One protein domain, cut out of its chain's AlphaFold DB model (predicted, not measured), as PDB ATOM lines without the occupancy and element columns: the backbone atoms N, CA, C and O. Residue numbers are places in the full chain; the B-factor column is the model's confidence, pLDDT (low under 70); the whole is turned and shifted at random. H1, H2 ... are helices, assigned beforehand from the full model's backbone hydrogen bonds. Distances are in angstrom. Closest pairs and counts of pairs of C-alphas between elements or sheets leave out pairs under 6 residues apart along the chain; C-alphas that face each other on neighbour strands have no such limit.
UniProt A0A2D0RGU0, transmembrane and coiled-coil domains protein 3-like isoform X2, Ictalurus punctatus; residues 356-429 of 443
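What this domain is: This is residues 356 to 429 of the 443 residues of the protein "transmembrane and coiled-coil domains protein 3-like isoform X2" of Ictalurus punctatus (UniProt A0A2D0RGU0). Two long helices, H1 and H2, make an open V, joined at its point by the tight link of residues 392 to 396, with the two arms spreading away from each other. H1, the longer by residues, and H2 lie in one thin, flat layer. The printed part has 74 residues with two named helices, H1 then H2, and no named strand; it is all helix. It is extended, with a radius of gyration of the C-alphas of 19.1 A, and spans 58 by 35 by 6 A.

Where its parts are: Find C-alpha 358 at (198.169, 241.428, 212.803); from there H1, residues 358 to 391, runs 48.8 A to C-alpha 391 at (197.660, 256.488, 259.234). H2, residues 397 to 428, runs 46.6 A and ends at C-alpha 428, (170.544, 234.317, 225.294).

How they stand to each other: Look at Ser 391 and His 397: their C-alphas, the closest of H1 and H2, are 6.7 A apart. The helices are close but not clearly touching, with 1 pair of C-alphas within 8 A. They run opposite ways at a shallow tilt of 27 degrees. In H1 every O i to N i+4 pair is within hydrogen-bond range; in H2, 27 of 28 are.

The domain as a whole: The two C-alphas farthest apart, those of Gly 356 and Arg 395, are 59.7 A apart. Residues 356 to 383 and 405 to 429 stand free. The printed part has no cut. Its mean pLDDT is 74.0; residues 356 to 360, 387 to 398, 419 and 421 to 429 are under 70.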
ATOM      1  N   GLY A 356     200.405 237.309 209.115       56.62
ATOM      2  CA  GLY A 356     201.736 237.464 209.740       56.62
ATOM      3  C   GLY A 356     201.976 238.804 210.473       56.62
ATOM      4  O   GLY A 356     202.857 238.892 211.334       56.62
ATOM      5  N   VAL A 357     201.201 239.847 210.147       59.72
ATOM      6  CA  VAL A 357     201.368 241.217 210.677       59.72
ATOM      7  C   VAL A 357     200.467 241.479 211.891       59.72
ATOM      8  O   VAL A 357     200.927 242.005 212.906       59.72
ATOM      9  N   PHE A 358     199.199 241.062 211.823       58.12
ATOM     10  CA  PHE A 358     198.169 241.428 212.803       58.12
ATOM     11  C   PHE A 358     198.417 240.819 214.193       58.12
ATOM     12  O   PHE A 358     198.320 241.514 215.206       58.12
ATOM     13  N   GLY A 359     198.844 239.551 214.253       65.06
ATOM     14  CA  GLY A 359     199.150 238.868 215.517       65.06
ATOM     15  C   GLY A 359     200.305 239.508 216.301       65.06
ATOM     16  O   GLY A 359     200.245 239.596 217.528       65.06
ATOM     17  N   ARG A 360     201.332 240.030 215.612       67.75
ATOM     18  CA  ARG A 360     202.456 240.733 216.260       67.75
ATOM     19  C   ARG A 360     202.020 242.081 216.831       67.75
ATOM     20  O   ARG A 360     202.405 242.421 217.948       67.75
ATOM     21  N   GLU A 361     201.192 242.824 216.102       70.75
ATOM     22  CA  GLU A 361     200.671 244.113 216.562       70.75
ATOM     23  C   GLU A 361     199.712 243.951 217.757       70.75
ATOM     24  O   GLU A 361     199.800 244.702 218.731       70.75
ATOM     25  N   LEU A 362     198.845 242.931 217.733       77.00
ATOM     26  CA  LEU A 362     197.987 242.575 218.867       77.00
ATOM     27  C   LEU A 362     198.792 242.153 220.097       77.00
ATOM     28  O   LEU A 362     198.495 242.619 221.193       77.00
ATOM     29  N   LEU A 363     199.830 241.329 219.938       78.94
ATOM     30  CA  LEU A 363     200.669 240.883 221.053       78.94
ATOM     31  C   LEU A 363     201.381 242.068 221.732       78.94
ATOM     32  O   LEU A 363     201.381 242.162 222.959       78.94
ATOM     33  N   VAL A 364     201.894 243.030 220.956       81.62
ATOM     34  CA  VAL A 364     202.469 244.279 221.493       81.62
ATOM     35  C   VAL A 364     201.411 245.125 222.218       81.62
ATOM     36  O   VAL A 364     201.679 245.636 223.307       81.62
ATOM     37  N   LYS A 365     200.188 245.236 221.678       86.56
ATOM     38  CA  LYS A 365     199.070 245.933 222.344       86.56
ATOM     39  C   LYS A 365     198.663 245.251 223.656       86.56
ATOM     40  O   LYS A 365     198.470 245.940 224.653       86.56
ATOM     41  N   ILE A 366     198.593 243.920 223.691       84.56
ATOM     42  CA  ILE A 366     198.252 243.137 224.891       84.56
ATOM     43  C   ILE A 366     199.334 243.286 225.967       84.56
ATOM     44  O   ILE A 366     198.999 243.519 227.126       84.56
ATOM     45  N   ILE A 367     200.621 243.242 225.599       88.25
ATOM     46  CA  ILE A 367     201.726 243.526 226.530       88.25
ATOM     47  C   ILE A 367     201.624 244.959 227.070       88.25
ATOM     48  O   ILE A 367     201.763 245.159 228.272       88.25
ATOM     49  N   SER A 368     201.321 245.948 226.224       87.31
ATOM     50  CA  SER A 368     201.122 247.338 226.658       87.31
ATOM     51  C   SER A 368     199.968 247.478 227.667       87.31
ATOM     52  O   SER A 368     200.128 248.116 228.708       87.31
ATOM     53  N   VAL A 369     198.834 246.807 227.428       90.06
ATOM     54  CA  VAL A 369     197.689 246.776 228.359       90.06
ATOM     55  C   VAL A 369     198.035 246.054 229.668       90.06
ATOM     56  O   VAL A 369     197.692 246.547 230.741       90.06
ATOM     57  N   LEU A 370     198.760 244.931 229.613       86.94
ATOM     58  CA  LEU A 370     199.253 244.228 230.805       86.94
ATOM     59  C   LEU A 370     200.214 245.099 231.623       86.94
ATOM     60  O   LEU A 370     200.071 245.182 232.841       86.94
ATOM     61  N   LEU A 371     201.148 245.796 230.974       87.06
ATOM     62  CA  LEU A 371     202.060 246.732 231.634       87.06
ATOM     63  C   LEU A 371     201.306 247.917 232.253       87.06
ATOM     64  O   LEU A 371     201.627 248.318 233.372       87.06
ATOM     65  N   ALA A 372     200.273 248.439 231.588       90.25
ATOM     66  CA  ALA A 372     199.396 249.464 232.150       90.25
ATOM     67  C   ALA A 372     198.636 248.953 233.390       90.25
ATOM     68  O   ALA A 372     198.565 249.659 234.394       90.25
ATOM     69  N   PHE A 373     198.136 247.712 233.367       88.44
ATOM     70  CA  PHE A 373     197.454 247.094 234.508       88.44
ATOM     71  C   PHE A 373     198.403 246.825 235.688       88.44
ATOM     72  O   PHE A 373     198.085 247.168 236.825       88.44
ATOM     73  N   VAL A 374     199.604 246.297 235.428       88.94
ATOM     74  CA  VAL A 374     200.657 246.121 236.446       88.94
ATOM     75  C   VAL A 374     201.067 247.469 237.043       88.94
ATOM     76  O   VAL A 374     201.184 247.585 238.261       88.94
ATOM     77  N   THR A 375     201.213 248.510 236.216       87.38
ATOM     78  CA  THR A 375     201.523 249.875 236.672       87.38
ATOM     79  C   THR A 375     200.395 250.445 237.534       87.38
ATOM     80  O   THR A 375     200.663 251.007 238.595       87.38
ATOM     81  N   LEU A 376     199.132 250.250 237.140       89.75
ATOM     82  CA  LEU A 376     197.962 250.658 237.919       89.75
ATOM     83  C   LEU A 376     197.920 249.957 239.284       89.75
ATOM     84  O   LEU A 376     197.726 250.624 240.299       89.75
ATOM     85  N   LEU A 377     198.175 248.644 239.334       85.12
ATOM     86  CA  LEU A 377     198.306 247.900 240.591       85.12
ATOM     87  C   LEU A 377     199.442 248.457 241.461       85.12
ATOM     88  O   LEU A 377     199.245 248.658 242.657       85.12
ATOM     89  N   LEU A 378     200.601 248.773 240.876       84.25
ATOM     90  CA  LEU A 378     201.744 249.366 241.581       84.25
ATOM     91  C   LEU A 378     201.422 250.753 242.163       84.25
ATOM     92  O   LEU A 378     201.817 251.059 243.291       84.25
ATOM     93  N   VAL A 379     200.663 251.577 241.433       89.12
ATOM     94  CA  VAL A 379     200.160 252.883 241.896       89.12
ATOM     95  C   VAL A 379     199.107 252.710 242.993       89.12
ATOM     96  O   VAL A 379     199.178 253.411 244.006       89.12
ATOM     97  N   CYS A 380     198.178 251.759 242.862       79.06
ATOM     98  CA  CYS A 380     197.212 251.420 243.909       79.06
ATOM     99  C   CYS A 380     197.920 250.970 245.191       79.06
ATOM    100  O   CYS A 380     197.669 251.547 246.249       79.06
ATOM    101  N   VAL A 381     198.850 250.012 245.099       85.19
ATOM    102  CA  VAL A 381     199.657 249.547 246.236       85.19
ATOM    103  C   VAL A 381     200.404 250.724 246.850       85.19
ATOM    104  O   VAL A 381     200.210 250.986 248.028       85.19
ATOM    105  N   SER A 382     201.146 251.512 246.066       82.81
ATOM    106  CA  SER A 382     201.888 252.685 246.564       82.81
ATOM    107  C   SER A 382     200.998 253.728 247.250       82.81
ATOM    108  O   SER A 382     201.411 254.356 248.227       82.81
ATOM    109  N   THR A 383     199.769 253.913 246.764       81.81
ATOM    110  CA  THR A 383     198.776 254.817 247.364       81.81
ATOM    111  C   THR A 383     198.264 254.263 248.692       81.81
ATOM    112  O   THR A 383     198.177 255.002 249.672       81.81
ATOM    113  N   VAL A 384     198.009 252.953 248.764       77.38
ATOM    114  CA  VAL A 384     197.657 252.248 250.003       77.38
ATOM    115  C   VAL A 384     198.813 252.291 251.005       77.38
ATOM    116  O   VAL A 384     198.575 252.648 252.156       77.38
ATOM    117  N   THR A 385     200.066 252.046 250.603       77.38
ATOM    118  CA  THR A 385     201.221 252.140 251.513       77.38
ATOM    119  C   THR A 385     201.398 253.558 252.039       77.38
ATOM    120  O   THR A 385     201.631 253.725 253.232       77.38
ATOM    121  N   ARG A 386     201.230 254.593 251.202       76.88
ATOM    122  CA  ARG A 386     201.254 255.996 251.658       76.88
ATOM    123  C   ARG A 386     200.108 256.305 252.622       76.88
ATOM    124  O   ARG A 386     200.362 256.931 253.643       76.88
ATOM    125  N   CYS A 387     198.897 255.813 252.352       65.69
ATOM    126  CA  CYS A 387     197.744 255.946 253.244       65.69
ATOM    127  C   CYS A 387     197.997 255.281 254.612       65.69
ATOM    128  O   CYS A 387     197.760 255.895 255.654       65.69
ATOM    129  N   ILE A 388     198.570 254.072 254.626       68.12
ATOM    130  CA  ILE A 388     198.971 253.353 255.846       68.12
ATOM    131  C   ILE A 388     200.079 254.117 256.587       68.12
ATOM    132  O   ILE A 388     199.940 254.365 257.783       68.12
ATOM    133  N   MET A 389     201.123 254.569 255.885       66.12
ATOM    134  CA  MET A 389     202.245 255.338 256.444       66.12
ATOM    135  C   MET A 389     201.773 256.646 257.101       66.12
ATOM    136  O   MET A 389     202.220 256.987 258.194       66.12
ATOM    137  N   THR A 390     200.814 257.355 256.491       61.38
ATOM    138  CA  THR A 390     200.165 258.524 257.112       61.38
ATOM    139  C   THR A 390     199.212 258.145 258.250       61.38
ATOM    140  O   THR A 390     199.091 258.894 259.220       61.38
ATOM    141  N   SER A 391     198.567 256.973 258.186       60.44
ATOM    142  CA  SER A 391     197.660 256.488 259.234       60.44
ATOM    143  C   SER A 391     198.383 256.060 260.514       60.44
ATOM    144  O   SER A 391     197.750 256.058 261.567       60.44
ATOM    145  N   MET A 392     199.689 255.762 260.481       55.94
ATOM    146  CA  MET A 392     200.468 255.384 261.676       55.94
ATOM    147  C   MET A 392     200.636 256.513 262.717       55.94
ATOM    148  O   MET A 392     201.316 256.325 263.724       55.94
ATOM    149  N   ARG A 393     200.022 257.689 262.509       59.41
ATOM    150  CA  ARG A 393     200.089 258.843 263.424       59.41
ATOM    151  C   ARG A 393     198.741 259.245 264.055       59.41
ATOM    152  O   ARG A 393     198.704 260.232 264.783       59.41
ATOM    153  N   SER A 394     197.636 258.521 263.815       62.16
ATOM    154  CA  SER A 394     196.329 258.828 264.437       62.16
ATOM    155  C   SER A 394     195.377 257.621 264.544       62.16
ATOM    156  O   SER A 394     195.626 256.548 264.004       62.16
ATOM    157  N   ARG A 395     194.248 257.799 265.247       63.38
ATOM    158  CA  ARG A 395     193.233 256.775 265.599       63.38
ATOM    159  C   ARG A 395     192.400 256.247 264.406       63.38
ATOM    160  O   ARG A 395     191.299 255.740 264.596       63.38
ATOM    161  N   THR A 396     192.899 256.353 263.176       61.91
ATOM    162  CA  THR A 396     192.180 256.042 261.926       61.91
ATOM    163  C   THR A 396     192.247 254.577 261.492       61.91
ATOM    164  O   THR A 396     191.575 254.210 260.531       61.91
ATOM    165  N   HIS A 397     192.984 253.715 262.202       67.88
ATOM    166  CA  HIS A 397     193.123 252.289 261.863       67.88
ATOM    167  C   HIS A 397     191.778 251.564 261.663       67.88
ATOM    168  O   HIS A 397     191.648 250.797 260.713       67.88
ATOM    169  N   LEU A 398     190.765 251.855 262.494       66.81
ATOM    170  CA  LEU A 398     189.418 251.283 262.358       66.81
ATOM    171  C   LEU A 398     188.726 251.714 261.051       66.81
ATOM    172  O   LEU A 398     188.078 250.907 260.395       66.81
ATOM    173  N   LEU A 399     188.875 252.980 260.650       72.38
ATOM    174  CA  LEU A 399     188.303 253.483 259.399       72.38
ATOM    175  C   LEU A 399     188.992 252.859 258.183       72.38
ATOM    176  O   LEU A 399     188.318 252.513 257.221       72.38
ATOM    177  N   VAL A 400     190.313 252.657 258.229       72.81
ATOM    178  CA  VAL A 400     191.054 252.023 257.126       72.81
ATOM    179  C   VAL A 400     190.662 250.552 256.963       72.81
ATOM    180  O   VAL A 400     190.432 250.118 255.833       72.81
ATOM    181  N   THR A 401     190.519 249.785 258.051       74.88
ATOM    182  CA  THR A 401     190.063 248.386 257.954       74.88
ATOM    183  C   THR A 401     188.618 248.284 257.473       74.88
ATOM    184  O   THR A 401     188.335 247.445 256.619       74.88
ATOM    185  N   VAL A 402     187.721 249.167 257.929       76.44
ATOM    186  CA  VAL A 402     186.326 249.217 257.455       76.44
ATOM    187  C   VAL A 402     186.247 249.615 255.978       76.44
ATOM    188  O   VAL A 402     185.588 248.922 255.208       76.44
ATOM    189  N   CYS A 403     186.953 250.660 255.538       75.81
ATOM    190  CA  CYS A 403     186.974 251.061 254.128       75.81
ATOM    191  C   CYS A 403     187.579 249.972 253.226       75.81
ATOM    192  O   CYS A 403     187.038 249.702 252.157       75.81
ATOM    193  N   SER A 404     188.654 249.308 253.664       75.38
ATOM    194  CA  SER A 404     189.248 248.174 252.943       75.38
ATOM    195  C   SER A 404     188.262 247.005 252.817       75.38
ATOM    196  O   SER A 404     188.024 246.514 251.715       75.38
ATOM    197  N   ALA A 405     187.597 246.620 253.913       79.56
ATOM    198  CA  ALA A 405     186.579 245.569 253.902       79.56
ATOM    199  C   ALA A 405     185.378 245.917 253.000       79.56
ATOM    200  O   ALA A 405     184.890 245.054 252.271       79.56
ATOM    201  N   VAL A 406     184.932 247.179 252.991       83.31
ATOM    202  CA  VAL A 406     183.867 247.659 252.093       83.31
ATOM    203  C   VAL A 406     184.307 247.602 250.629       83.31
ATOM    204  O   VAL A 406     183.534 247.141 249.792       83.31
ATOM    205  N   LEU A 407     185.539 248.002 250.300       81.00
ATOM    206  CA  LEU A 407     186.066 247.892 248.934       81.00
ATOM    207  C   LEU A 407     186.165 246.429 248.480       81.00
ATOM    208  O   LEU A 407     185.729 246.117 247.375       81.00
ATOM    209  N   ILE A 408     186.649 245.522 249.333       82.56
ATOM    210  CA  ILE A 408     186.691 244.077 249.045       82.56
ATOM    211  C   ILE A 408     185.273 243.532 248.803       82.56
ATOM    212  O   ILE A 408     185.045 242.842 247.811       82.56
ATOM    213  N   ALA A 409     184.299 243.899 249.642       80.69
ATOM    214  CA  ALA A 409     182.903 243.492 249.472       80.69
ATOM    215  C   ALA A 409     182.266 244.052 248.182       80.69
ATOM    216  O   ALA A 409     181.495 243.355 247.521       80.69
ATOM    217  N   LEU A 410     182.596 245.287 247.788       81.31
ATOM    218  CA  LEU A 410     182.155 245.871 246.518       81.31
ATOM    219  C   LEU A 410     182.793 245.169 245.313       81.31
ATOM    220  O   LEU A 410     182.091 244.919 244.334       81.31
ATOM    221  N   VAL A 411     184.077 244.804 245.397       80.38
ATOM    222  CA  VAL A 411     184.772 244.033 244.356       80.38
ATOM    223  C   VAL A 411     184.161 242.640 244.218       80.38
ATOM    224  O   VAL A 411     183.777 242.280 243.107       80.38
ATOM    225  N   TRP A 412     183.954 241.894 245.310       81.25
ATOM    226  CA  TRP A 412     183.234 240.610 245.278       81.25
ATOM    227  C   TRP A 412     181.839 240.743 244.657       81.25
ATOM    228  O   TRP A 412     181.534 240.044 243.695       81.25
ATOM    229  N   LYS A 413     181.039 241.727 245.088       82.25
ATOM    230  CA  LYS A 413     179.697 241.982 244.534       82.25
ATOM    231  C   LYS A 413     179.708 242.487 243.080       82.25
ATOM    232  O   LYS A 413     178.671 242.486 242.410       82.25
ATOM    233  N   SER A 414     180.840 242.987 242.584       79.44
ATOM    234  CA  SER A 414     181.031 243.314 241.165       79.44
ATOM    235  C   SER A 414     181.408 242.075 240.353       79.44
ATOM    236  O   SER A 414     180.839 241.869 239.289       79.44
ATOM    237  N   SER A 415     182.255 241.203 240.909       75.31
ATOM    238  CA  SER A 415     182.650 239.915 240.325       75.31
ATOM    239  C   SER A 415     181.463 238.957 240.188       75.31
ATOM    240  O   SER A 415     181.227 238.420 239.112       75.31
ATOM    241  N   GLU A 416     180.628 238.830 241.228       79.88
ATOM    242  CA  GLU A 416     179.366 238.079 241.154       79.88
ATOM    243  C   GLU A 416     178.452 238.625 240.053       79.88
ATOM    244  O   GLU A 416     177.927 237.859 239.250       79.88
ATOM    245  N   ARG A 417     178.299 239.954 239.962       75.50
ATOM    246  CA  ARG A 417     177.464 240.570 238.922       75.50
ATOM    247  C   ARG A 417     178.025 240.368 237.517       75.50
ATOM    248  O   ARG A 417     177.239 240.168 236.595       75.50
ATOM    249  N   LEU A 418     179.343 240.380 237.340       72.44
ATOM    250  CA  LEU A 418     179.980 240.040 236.067       72.44
ATOM    251  C   LEU A 418     179.709 238.572 235.705       72.44
ATOM    252  O   LEU A 418     179.172 238.329 234.627       72.44
ATOM    253  N   ASN A 419     179.923 237.634 236.634       67.88
ATOM    254  CA  ASN A 419     179.631 236.210 236.430       67.88
ATOM    255  C   ASN A 419     178.153 235.952 236.067       67.88
ATOM    256  O   ASN A 419     177.870 235.204 235.131       67.88
ATOM    257  N   THR A 420     177.196 236.611 236.733       70.06
ATOM    258  CA  THR A 420     175.767 236.462 236.383       70.06
ATOM    259  C   THR A 420     175.423 237.031 235.007       70.06
ATOM    260  O   THR A 420     174.556 236.492 234.326       70.06
ATOM    261  N   ASN A 421     176.100 238.099 234.565       66.69
ATOM    262  CA  ASN A 421     175.883 238.648 233.225       66.69
ATOM    263  C   ASN A 421     176.503 237.752 232.143       66.69
ATOM    264  O   ASN A 421     175.903 237.604 231.081       66.69
ATOM    265  N   THR A 422     177.644 237.108 232.411       64.31
ATOM    266  CA  THR A 422     178.218 236.125 231.481       64.31
ATOM    267  C   THR A 422     177.340 234.879 231.339       64.31
ATOM    268  O   THR A 422     177.143 234.425 230.216       64.31
ATOM    269  N   GLU A 423     176.729 234.369 232.417       63.38
ATOM    270  CA  GLU A 423     175.773 233.250 232.296       63.38
ATOM    271  C   GLU A 423     174.483 233.649 231.565       63.38
ATOM    272  O   GLU A 423     173.997 232.897 230.718       63.38
ATOM    273  N   LEU A 424     173.952 234.853 231.814       61.06
ATOM    274  CA  LEU A 424     172.786 235.363 231.084       61.06
ATOM    275  C   LEU A 424     173.061 235.530 229.583       61.06
ATOM    276  O   LEU A 424     172.197 235.195 228.776       61.06
ATOM    277  N   GLN A 425     174.259 235.985 229.196       57.22
ATOM    278  CA  GLN A 425     174.634 236.088 227.781       57.22
ATOM    279  C   GLN A 425     174.725 234.715 227.100       57.22
ATOM    280  O   GLN A 425     174.202 234.560 225.994       57.22
ATOM    281  N   VAL A 426     175.289 233.708 227.778       59.38
ATOM    282  CA  VAL A 426     175.325 232.315 227.289       59.38
ATOM    283  C   VAL A 426     173.910 231.754 227.086       59.38
ATOM    284  O   VAL A 426     173.642 231.141 226.055       59.38
ATOM    285  N   LEU A 427     172.980 232.026 228.008       53.66
ATOM    286  CA  LEU A 427     171.572 231.624 227.881       53.66
ATOM    287  C   LEU A 427     170.826 232.343 226.743       53.66
ATOM    288  O   LEU A 427     169.953 231.748 226.120       53.66
ATOM    289  N   THR A 428     171.167 233.595 226.424       53.84
ATOM    290  CA  THR A 428     170.544 234.317 225.294       53.84
ATOM    291  C   THR A 428     171.056 233.912 223.909       53.84
ATOM    292  O   THR A 428     170.464 234.325 222.915       53.84
ATOM    293  N   GLN A 429     172.127 233.112 223.814       46.50
ATOM    294  CA  GLN A 429     172.741 232.731 222.534       46.50
ATOM    295  C   GLN A 429     172.410 231.295 222.080       46.50
ATOM    296  O   GLN A 429     173.036 230.773 221.157       46.50
TER     297      GLN A 429